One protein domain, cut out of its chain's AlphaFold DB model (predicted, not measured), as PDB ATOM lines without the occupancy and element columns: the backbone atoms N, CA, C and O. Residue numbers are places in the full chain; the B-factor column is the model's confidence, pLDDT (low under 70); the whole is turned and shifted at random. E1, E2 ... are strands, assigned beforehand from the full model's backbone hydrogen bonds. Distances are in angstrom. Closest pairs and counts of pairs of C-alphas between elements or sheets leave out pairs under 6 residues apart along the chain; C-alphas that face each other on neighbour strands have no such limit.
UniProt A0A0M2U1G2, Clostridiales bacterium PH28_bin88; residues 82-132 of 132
ATOM      1  N   TRP A  82      17.603  51.563 -33.014       89.69
ATOM      2  CA  TRP A  82      16.987  51.755 -31.702       89.69
ATOM      3  C   TRP A  82      16.955  53.223 -31.273       89.69
ATOM      4  O   TRP A  82      16.042  53.648 -30.568       89.69
ATOM      5  N   TRP A  83      17.930  54.014 -31.716       86.19
ATOM      6  CA  TRP A  83      18.063  55.426 -31.353       86.19
ATOM      7  C   TRP A  83      17.674  56.384 -32.481       86.19
ATOM      8  O   TRP A  83      17.732  57.597 -32.297       86.19
ATOM      9  N   LEU A  84      17.248  55.859 -33.632       83.06
ATOM     10  CA  LEU A  84      16.742  56.674 -34.728       83.06
ATOM     11  C   LEU A  84      15.293  57.065 -34.455       83.06
ATOM     12  O   LEU A  84      14.468  56.201 -34.152       83.06
ATOM     13  N   LYS A  85      14.988  58.350 -34.632       78.56
ATOM     14  CA  LYS A  85      13.617  58.867 -34.558       78.56
ATOM     15  C   LYS A  85      12.781  58.359 -35.742       78.56
ATOM     16  O   LYS A  85      11.859  57.555 -35.619       78.56
ATOM     17  N   ASN A  86      13.259  58.646 -36.950       76.81
ATOM     18  CA  ASN A  86      12.529  58.374 -38.190       76.81
ATOM     19  C   ASN A  86      12.735  56.953 -38.746       76.81
ATOM     20  O   ASN A  86      12.772  56.755 -39.958       76.81
ATOM     21  N   CYS A  87      12.886  55.941 -37.885       81.44
ATOM     22  CA  CYS A  87      13.002  54.558 -38.345       81.44
ATOM     23  C   CYS A  87      11.673  54.093 -38.989       81.44
ATOM     24  O   CYS A  87      10.643  54.071 -38.298       81.44
ATOM     25  N   PRO A  88      11.667  53.658 -40.268       80.88
ATOM     26  CA  PRO A  88      10.443  53.237 -40.958       80.88
ATOM     27  C   PRO A  88       9.927  51.856 -40.523       80.88
ATOM     28  O   PRO A  88       8.865  51.441 -40.969       80.88
ATOM     29  N   GLY A  89      10.650  51.135 -39.657       85.75
ATOM     30  CA  GLY A  89      10.253  49.813 -39.167       85.75
ATOM     31  C   GLY A  89      11.020  48.673 -39.830       85.75
ATOM     32  O   GLY A  89      12.221  48.792 -40.058       85.75
ATOM     33  N   GLY A  90      10.368  47.537 -40.063       85.19
ATOM     34  CA  GLY A  90      10.956  46.351 -40.690       85.19
ATOM     35  C   GLY A  90      10.012  45.738 -41.722       85.19
ATOM     36  O   GLY A  90       8.876  46.183 -41.870       85.19
ATOM     37  N   ARG A  91      10.465  44.696 -42.430       80.50
ATOM     38  CA  ARG A  91       9.671  43.951 -43.428       80.50
ATOM     39  C   ARG A  91       9.271  42.567 -42.956       80.50
ATOM     40  O   ARG A  91      10.023  41.898 -42.255       80.50
ATOM     41  N   ALA A  92       8.094  42.124 -43.383       81.00
ATOM     42  CA  ALA A  92       7.649  40.757 -43.166       81.00
ATOM     43  C   ALA A  92       8.463  39.764 -44.017       81.00
ATOM     44  O   ALA A  92       8.816  40.042 -45.164       81.00
ATOM     45  N   GLN A  93       8.677  38.567 -43.472       65.19
ATOM     46  CA  GLN A  93       9.442  37.481 -44.100       65.19
ATOM     47  C   GLN A  93       8.857  36.982 -45.435       65.19
ATOM     48  O   GLN A  93       9.589  36.441 -46.253       65.19
ATOM     49  N   LYS A  94       7.550  37.158 -45.671       64.19
ATOM     50  CA  LYS A  94       6.844  36.660 -46.870       64.19
ATOM     51  C   LYS A  94       6.942  37.589 -48.092       64.19
ATOM     52  O   LYS A  94       6.207  37.398 -49.054       64.19
ATOM     53  N   THR A  95       7.780  38.623 -48.041       62.81
ATOM     54  CA  THR A  95       7.964  39.551 -49.168       62.81
ATOM     55  C   THR A  95       8.983  38.991 -50.165       62.81
ATOM     56  O   THR A  95       9.863  38.223 -49.796       62.81
ATOM     57  N   THR A  96       8.853  39.347 -51.443       57.59
ATOM     58  CA  THR A  96       9.742  38.908 -52.538       57.59
ATOM     59  C   THR A  96      11.176  39.449 -52.426       57.59
ATOM     60  O   THR A  96      12.040  39.051 -53.199       57.59
ATOM     61  N   GLU A  97      11.442  40.341 -51.469       63.56
ATOM     62  CA  GLU A  97      12.732  40.991 -51.236       63.56
ATOM     63  C   GLU A  97      13.375  40.459 -49.943       63.56
ATOM     64  O   GLU A  97      12.706  40.294 -48.923       63.56
ATOM     65  N   PHE A  98      14.684  40.194 -49.969       64.50
ATOM     66  CA  PHE A  98      15.412  39.591 -48.847       64.50
ATOM     67  C   PHE A  98      15.394  40.480 -47.589       64.50
ATOM     68  O   PHE A  98      15.801  41.640 -47.638       64.50
ATOM     69  N   ALA A  99      14.982  39.921 -46.447       71.38
ATOM     70  CA  ALA A  99      15.089  40.550 -45.128       71.38
ATOM     71  C   ALA A  99      16.111  39.805 -44.256       71.38
ATOM     72  O   ALA A  99      16.267  38.587 -44.373       71.38
ATOM     73  N   ASN A 100      16.790  40.511 -43.349       76.25
ATOM     74  CA  ASN A 100      17.685  39.872 -42.387       76.25
ATOM     75  C   ASN A 100      16.881  39.213 -41.259       76.25
ATOM     76  O   ASN A 100      16.549  39.838 -40.251       76.25
ATOM     77  N   LEU A 101      16.602  37.921 -41.435       78.25
ATOM     78  CA  LEU A 101      15.842  37.106 -40.487       78.25
ATOM     79  C   LEU A 101      16.537  36.927 -39.130       78.25
ATOM     80  O   LEU A 101      15.873  36.634 -38.140       78.25
ATOM     81  N   ALA A 102      17.854  37.139 -39.062       79.88
ATOM     82  CA  ALA A 102      18.594  37.119 -37.805       79.88
ATOM     83  C   ALA A 102      18.383  38.402 -36.977       79.88
ATOM     84  O   ALA A 102      18.721  38.432 -35.794       79.88
ATOM     85  N   LYS A 103      17.800  39.453 -37.571       82.94
ATOM     86  CA  LYS A 103      17.618  40.768 -36.949       82.94
ATOM     87  C   LYS A 103      16.141  41.193 -36.932       82.94
ATOM     88  O   LYS A 103      15.724  41.996 -37.777       82.94
ATOM     89  N   PRO A 104      15.329  40.664 -35.996       88.12
ATOM     90  CA  PRO A 104      13.931  41.063 -35.838       88.12
ATOM     91  C   PRO A 104      13.793  42.563 -35.549       88.12
ATOM     92  O   PRO A 104      14.594  43.164 -34.841       88.12
ATOM     93  N   CYS A 105      12.764  43.194 -36.102       89.81
ATOM     94  CA  CYS A 105      12.490  44.605 -35.882       89.81
ATOM     95  C   CYS A 105      11.823  44.820 -34.521       89.81
ATOM     96  O   CYS A 105      10.851  44.150 -34.181       89.81
ATOM     97  N   TRP A 106      12.281  45.826 -33.779       91.56
ATOM     98  CA  TRP A 106      11.648  46.240 -32.526       91.56
ATOM     99  C   TRP A 106      10.327  46.998 -32.730       91.56
ATOM    100  O   TRP A 106       9.524  47.088 -31.808       91.56
ATOM    101  N   LYS A 107      10.103  47.582 -33.918       91.06
ATOM    102  CA  LYS A 107       8.960  48.475 -34.177       91.06
ATOM    103  C   LYS A 107       7.684  47.714 -34.530       91.06
ATOM    104  O   LYS A 107       6.601  48.129 -34.125       91.06
ATOM    105  N   HIS A 108       7.812  46.615 -35.271       90.19
ATOM    106  CA  HIS A 108       6.682  45.799 -35.706       90.19
ATOM    107  C   HIS A 108       6.997  44.320 -35.508       90.19
ATOM    108  O   HIS A 108       7.968  43.800 -36.067       90.19
ATOM    109  N   GLU A 109       6.164  43.644 -34.724       87.50
ATOM    110  CA  GLU A 109       6.287  42.213 -34.461       87.50
ATOM    111  C   GLU A 109       6.234  41.396 -35.763       87.50
ATOM    112  O   GLU A 109       5.524  41.738 -36.707       87.50
ATOM    113  N   GLY A 110       7.032  40.326 -35.835       87.56
ATOM    114  CA  GLY A 110       7.100  39.458 -37.017       87.56
ATOM    115  C   GLY A 110       7.768  40.090 -38.244       87.56
ATOM    116  O   GLY A 110       7.795  39.474 -39.312       87.56
ATOM    117  N   THR A 111       8.319  41.298 -38.107       89.81
ATOM    118  CA  THR A 111       9.103  41.950 -39.158       89.81
ATOM    119  C   THR A 111      10.592  41.957 -38.825       89.81
ATOM    120  O   THR A 111      10.997  41.727 -37.688       89.81
ATOM    121  N   TYR A 112      11.415  42.219 -39.835       87.38
ATOM    122  CA  TYR A 112      12.866  42.084 -39.796       87.38
ATOM    123  C   TYR A 112      13.553  43.282 -40.449       87.38
ATOM    124  O   TYR A 112      12.937  44.038 -41.205       87.38
ATOM    125  N   CYS A 113      14.834  43.475 -40.148       84.06
ATOM    126  CA  CYS A 113      15.605  44.588 -40.692       84.06
ATOM    127  C   CYS A 113      15.717  44.529 -42.231       84.06
ATOM    128  O   CYS A 113      15.893  43.456 -42.810       84.06
ATOM    129  N   PHE A 114      15.655  45.704 -42.875       77.38
ATOM    130  CA  PHE A 114      15.789  45.880 -44.331       77.38
ATOM    131  C   PHE A 114      17.190  45.587 -44.875       77.38
ATOM    132  O   PHE A 114      17.352  45.377 -46.072       77.38
ATOM    133  N   THR A 115      18.216  45.642 -44.027       73.94
ATOM    134  CA  THR A 115      19.585  45.321 -44.443       73.94
ATOM    135  C   THR A 115      19.654  43.856 -44.838       73.94
ATOM    136  O   THR A 115      19.166  43.014 -44.087       73.94
ATOM    137  N   VAL A 116      20.270  43.548 -45.974       68.12
ATOM    138  CA  VAL A 116      20.446  42.167 -46.441       68.12
ATOM    139  C   VAL A 116      21.361  41.404 -45.467       68.12
ATOM    140  O   VAL A 116      22.199  42.006 -44.795       68.12
ATOM    141  N   ASN A 117      21.154  40.090 -45.337       65.38
ATOM    142  CA  ASN A 117      21.809  39.247 -44.330       65.38
ATOM    143  C   ASN A 117      23.350  39.228 -44.431       65.38
ATOM    144  O   ASN A 117      24.028  39.082 -43.424       65.38
ATOM    145  N   ASP A 118      23.909  39.414 -45.626       63.25
ATOM    146  CA  ASP A 118      25.355  39.496 -45.896       63.25
ATOM    147  C   ASP A 118      25.982  40.848 -45.500       63.25
ATOM    148  O   ASP A 118      27.201  40.975 -45.439       63.25
ATOM    149  N   LYS A 119      25.154  41.859 -45.211       62.94
ATOM    150  CA  LYS A 119      25.551  43.192 -44.718       62.94
ATOM    151  C   LYS A 119      24.989  43.472 -43.320       62.94
ATOM    152  O   LYS A 119      24.839  44.626 -42.917       62.94
ATOM    153  N   ALA A 120      24.622  42.409 -42.604       61.75
ATOM    154  CA  ALA A 120      23.883  42.424 -41.345       61.75
ATOM    155  C   ALA A 120      24.618  43.068 -40.165       61.75
ATOM    156  O   ALA A 120      23.960  43.420 -39.178       61.75
ATOM    157  N   ASP A 121      25.940  43.213 -40.267       57.50
ATOM    158  CA  ASP A 121      26.799  43.524 -39.127       57.50
ATOM    159  C   ASP A 121      26.401  44.843 -38.455       57.50
ATOM    160  O   ASP A 121      26.340  44.910 -37.229       57.50
ATOM    161  N   TYR A 122      25.988  45.862 -39.224       62.38
ATOM    162  CA  TYR A 122      25.494  47.126 -38.671       62.38
ATOM    163  C   TYR A 122      24.442  47.795 -39.565       62.38
ATOM    164  O   TYR A 122      24.557  47.840 -40.786       62.38
ATOM    165  N   CYS A 123      23.447  48.457 -38.957       66.25
ATOM    166  CA  CYS A 123      22.479  49.288 -39.696       66.25
ATOM    167  C   CYS A 123      23.106  50.532 -40.365       66.25
ATOM    168  O   CYS A 123      22.371  51.329 -40.932       66.25
ATOM    169  N   GLN A 124      24.430  50.720 -40.322       64.44
ATOM    170  CA  GLN A 124      25.125  51.832 -40.982       64.44
ATOM    171  C   GLN A 124      24.963  51.822 -42.511       64.44
ATOM    172  O   GLN A 124      24.986  52.883 -43.117       64.44
ATOM    173  N   GLY A 125      24.746  50.653 -43.125       67.50
ATOM    174  CA  GLY A 125      24.416  50.541 -44.553       67.50
ATOM    175  C   GLY A 125      22.926  50.718 -44.881       67.50
ATOM    176  O   GLY A 125      22.536  50.577 -46.036       67.50
ATOM    177  N   CYS A 126      22.069  50.975 -43.886       74.38
ATOM    178  CA  CYS A 126      20.639  51.185 -44.103       74.38
ATOM    179  C   CYS A 126      20.396  52.589 -44.670       74.38
ATOM    180  O   CYS A 126      20.742  53.578 -44.029       74.38
ATOM    181  N   THR A 127      19.720  52.685 -45.817       73.00
ATOM    182  CA  THR A 127      19.370  53.961 -46.477       73.00
ATOM    183  C   THR A 127      18.478  54.871 -45.628       73.00
ATOM    184  O   THR A 127      18.425  56.075 -45.859       73.00
ATOM    185  N   PHE A 128      17.811  54.308 -44.618       72.69
ATOM    186  CA  PHE A 128      16.979  55.031 -43.655       72.69
ATOM    187  C   PHE A 128      17.709  55.360 -42.343       72.69
ATOM    188  O   PHE A 128      17.156  56.042 -41.484       72.69
ATOM    189  N   CYS A 129      18.940  54.874 -42.156       70.62
ATOM    190  CA  CYS A 129      19.770  55.199 -40.999       70.62
ATOM    191  C   CYS A 129      20.511  56.518 -41.238       70.62
ATOM    192  O   CYS A 129      21.735  56.547 -41.340       70.62
ATOM    193  N   GLN A 130      19.768  57.620 -41.323       62.69
ATOM    194  CA  GLN A 130      20.371  58.948 -41.314       62.69
ATOM    195  C   GLN A 130      20.695  59.306 -39.862       62.69
ATOM    196  O   GLN A 130      19.801  59.496 -39.038       62.69
ATOM    197  N   ARG A 131      21.989  59.282 -39.528       55.97
ATOM    198  CA  ARG A 131      22.501  59.892 -38.301       55.97
ATOM    199  C   ARG A 131      22.590  61.389 -38.586       55.97
ATOM    200  O   ARG A 131      23.436  61.778 -39.385       55.97
ATOM    201  N   GLU A 132      21.700  62.179 -38.001       47.38
ATOM    202  CA  GLU A 132      22.010  63.588 -37.728       47.38
ATOM    203  C   GLU A 132      22.936  63.667 -36.510       47.38
ATOM    204  O   GLU A 132      22.726  62.870 -35.560       47.38
TER     205      GLU A 132
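AT A GLANCE: This is residues 82 to 132 of the 132 residues of a protein of Clostridiales bacterium PH28_bin88 (UniProt A0A0M2U1G2). This is a domain of little regular structure: a small hairpin of two short strands, E1 and E2, with two long irregular stretches, one leading into it and one running away from it. Residues 91 to 92 of the first stretch pair antiparallel with residues 111 to 112 of E2. The printed part has 51 residues, with no named helix and the strands in the order E1, E2, antiparallel; the class is all strand, though only 8 residues are in named elements. It is compact, with a radius of gyration of the C-alphas of 10.4 A and spans of 32 by 22 by 16 A.

IN THESE COORDINATES: E1, residues 100 to 104, is 7.6 A long and begins at C-alpha 100 (17.685, 39.872, -42.387). E2, residues 111 to 113, is 7.2 A long and ends at C-alpha 113 (15.605, 44.588, -40.692).

HOW THE PARTS SIT: E1 and E2 form a hairpin, their directions 111 degrees apart. C-alphas 104 and 112 face each other at 4.2 A. N 113 and O 103, 2.9 A apart, are within hydrogen-bond range.

THE WHOLE: The two C-alphas farthest apart, of Lys 94 and Glu 132, are 32.2 A apart. The printed part has no cut; the link from E1 to E2 is short. Model confidence is under 70 at residues 93 to 98, 116 to 125 and 130 to 132.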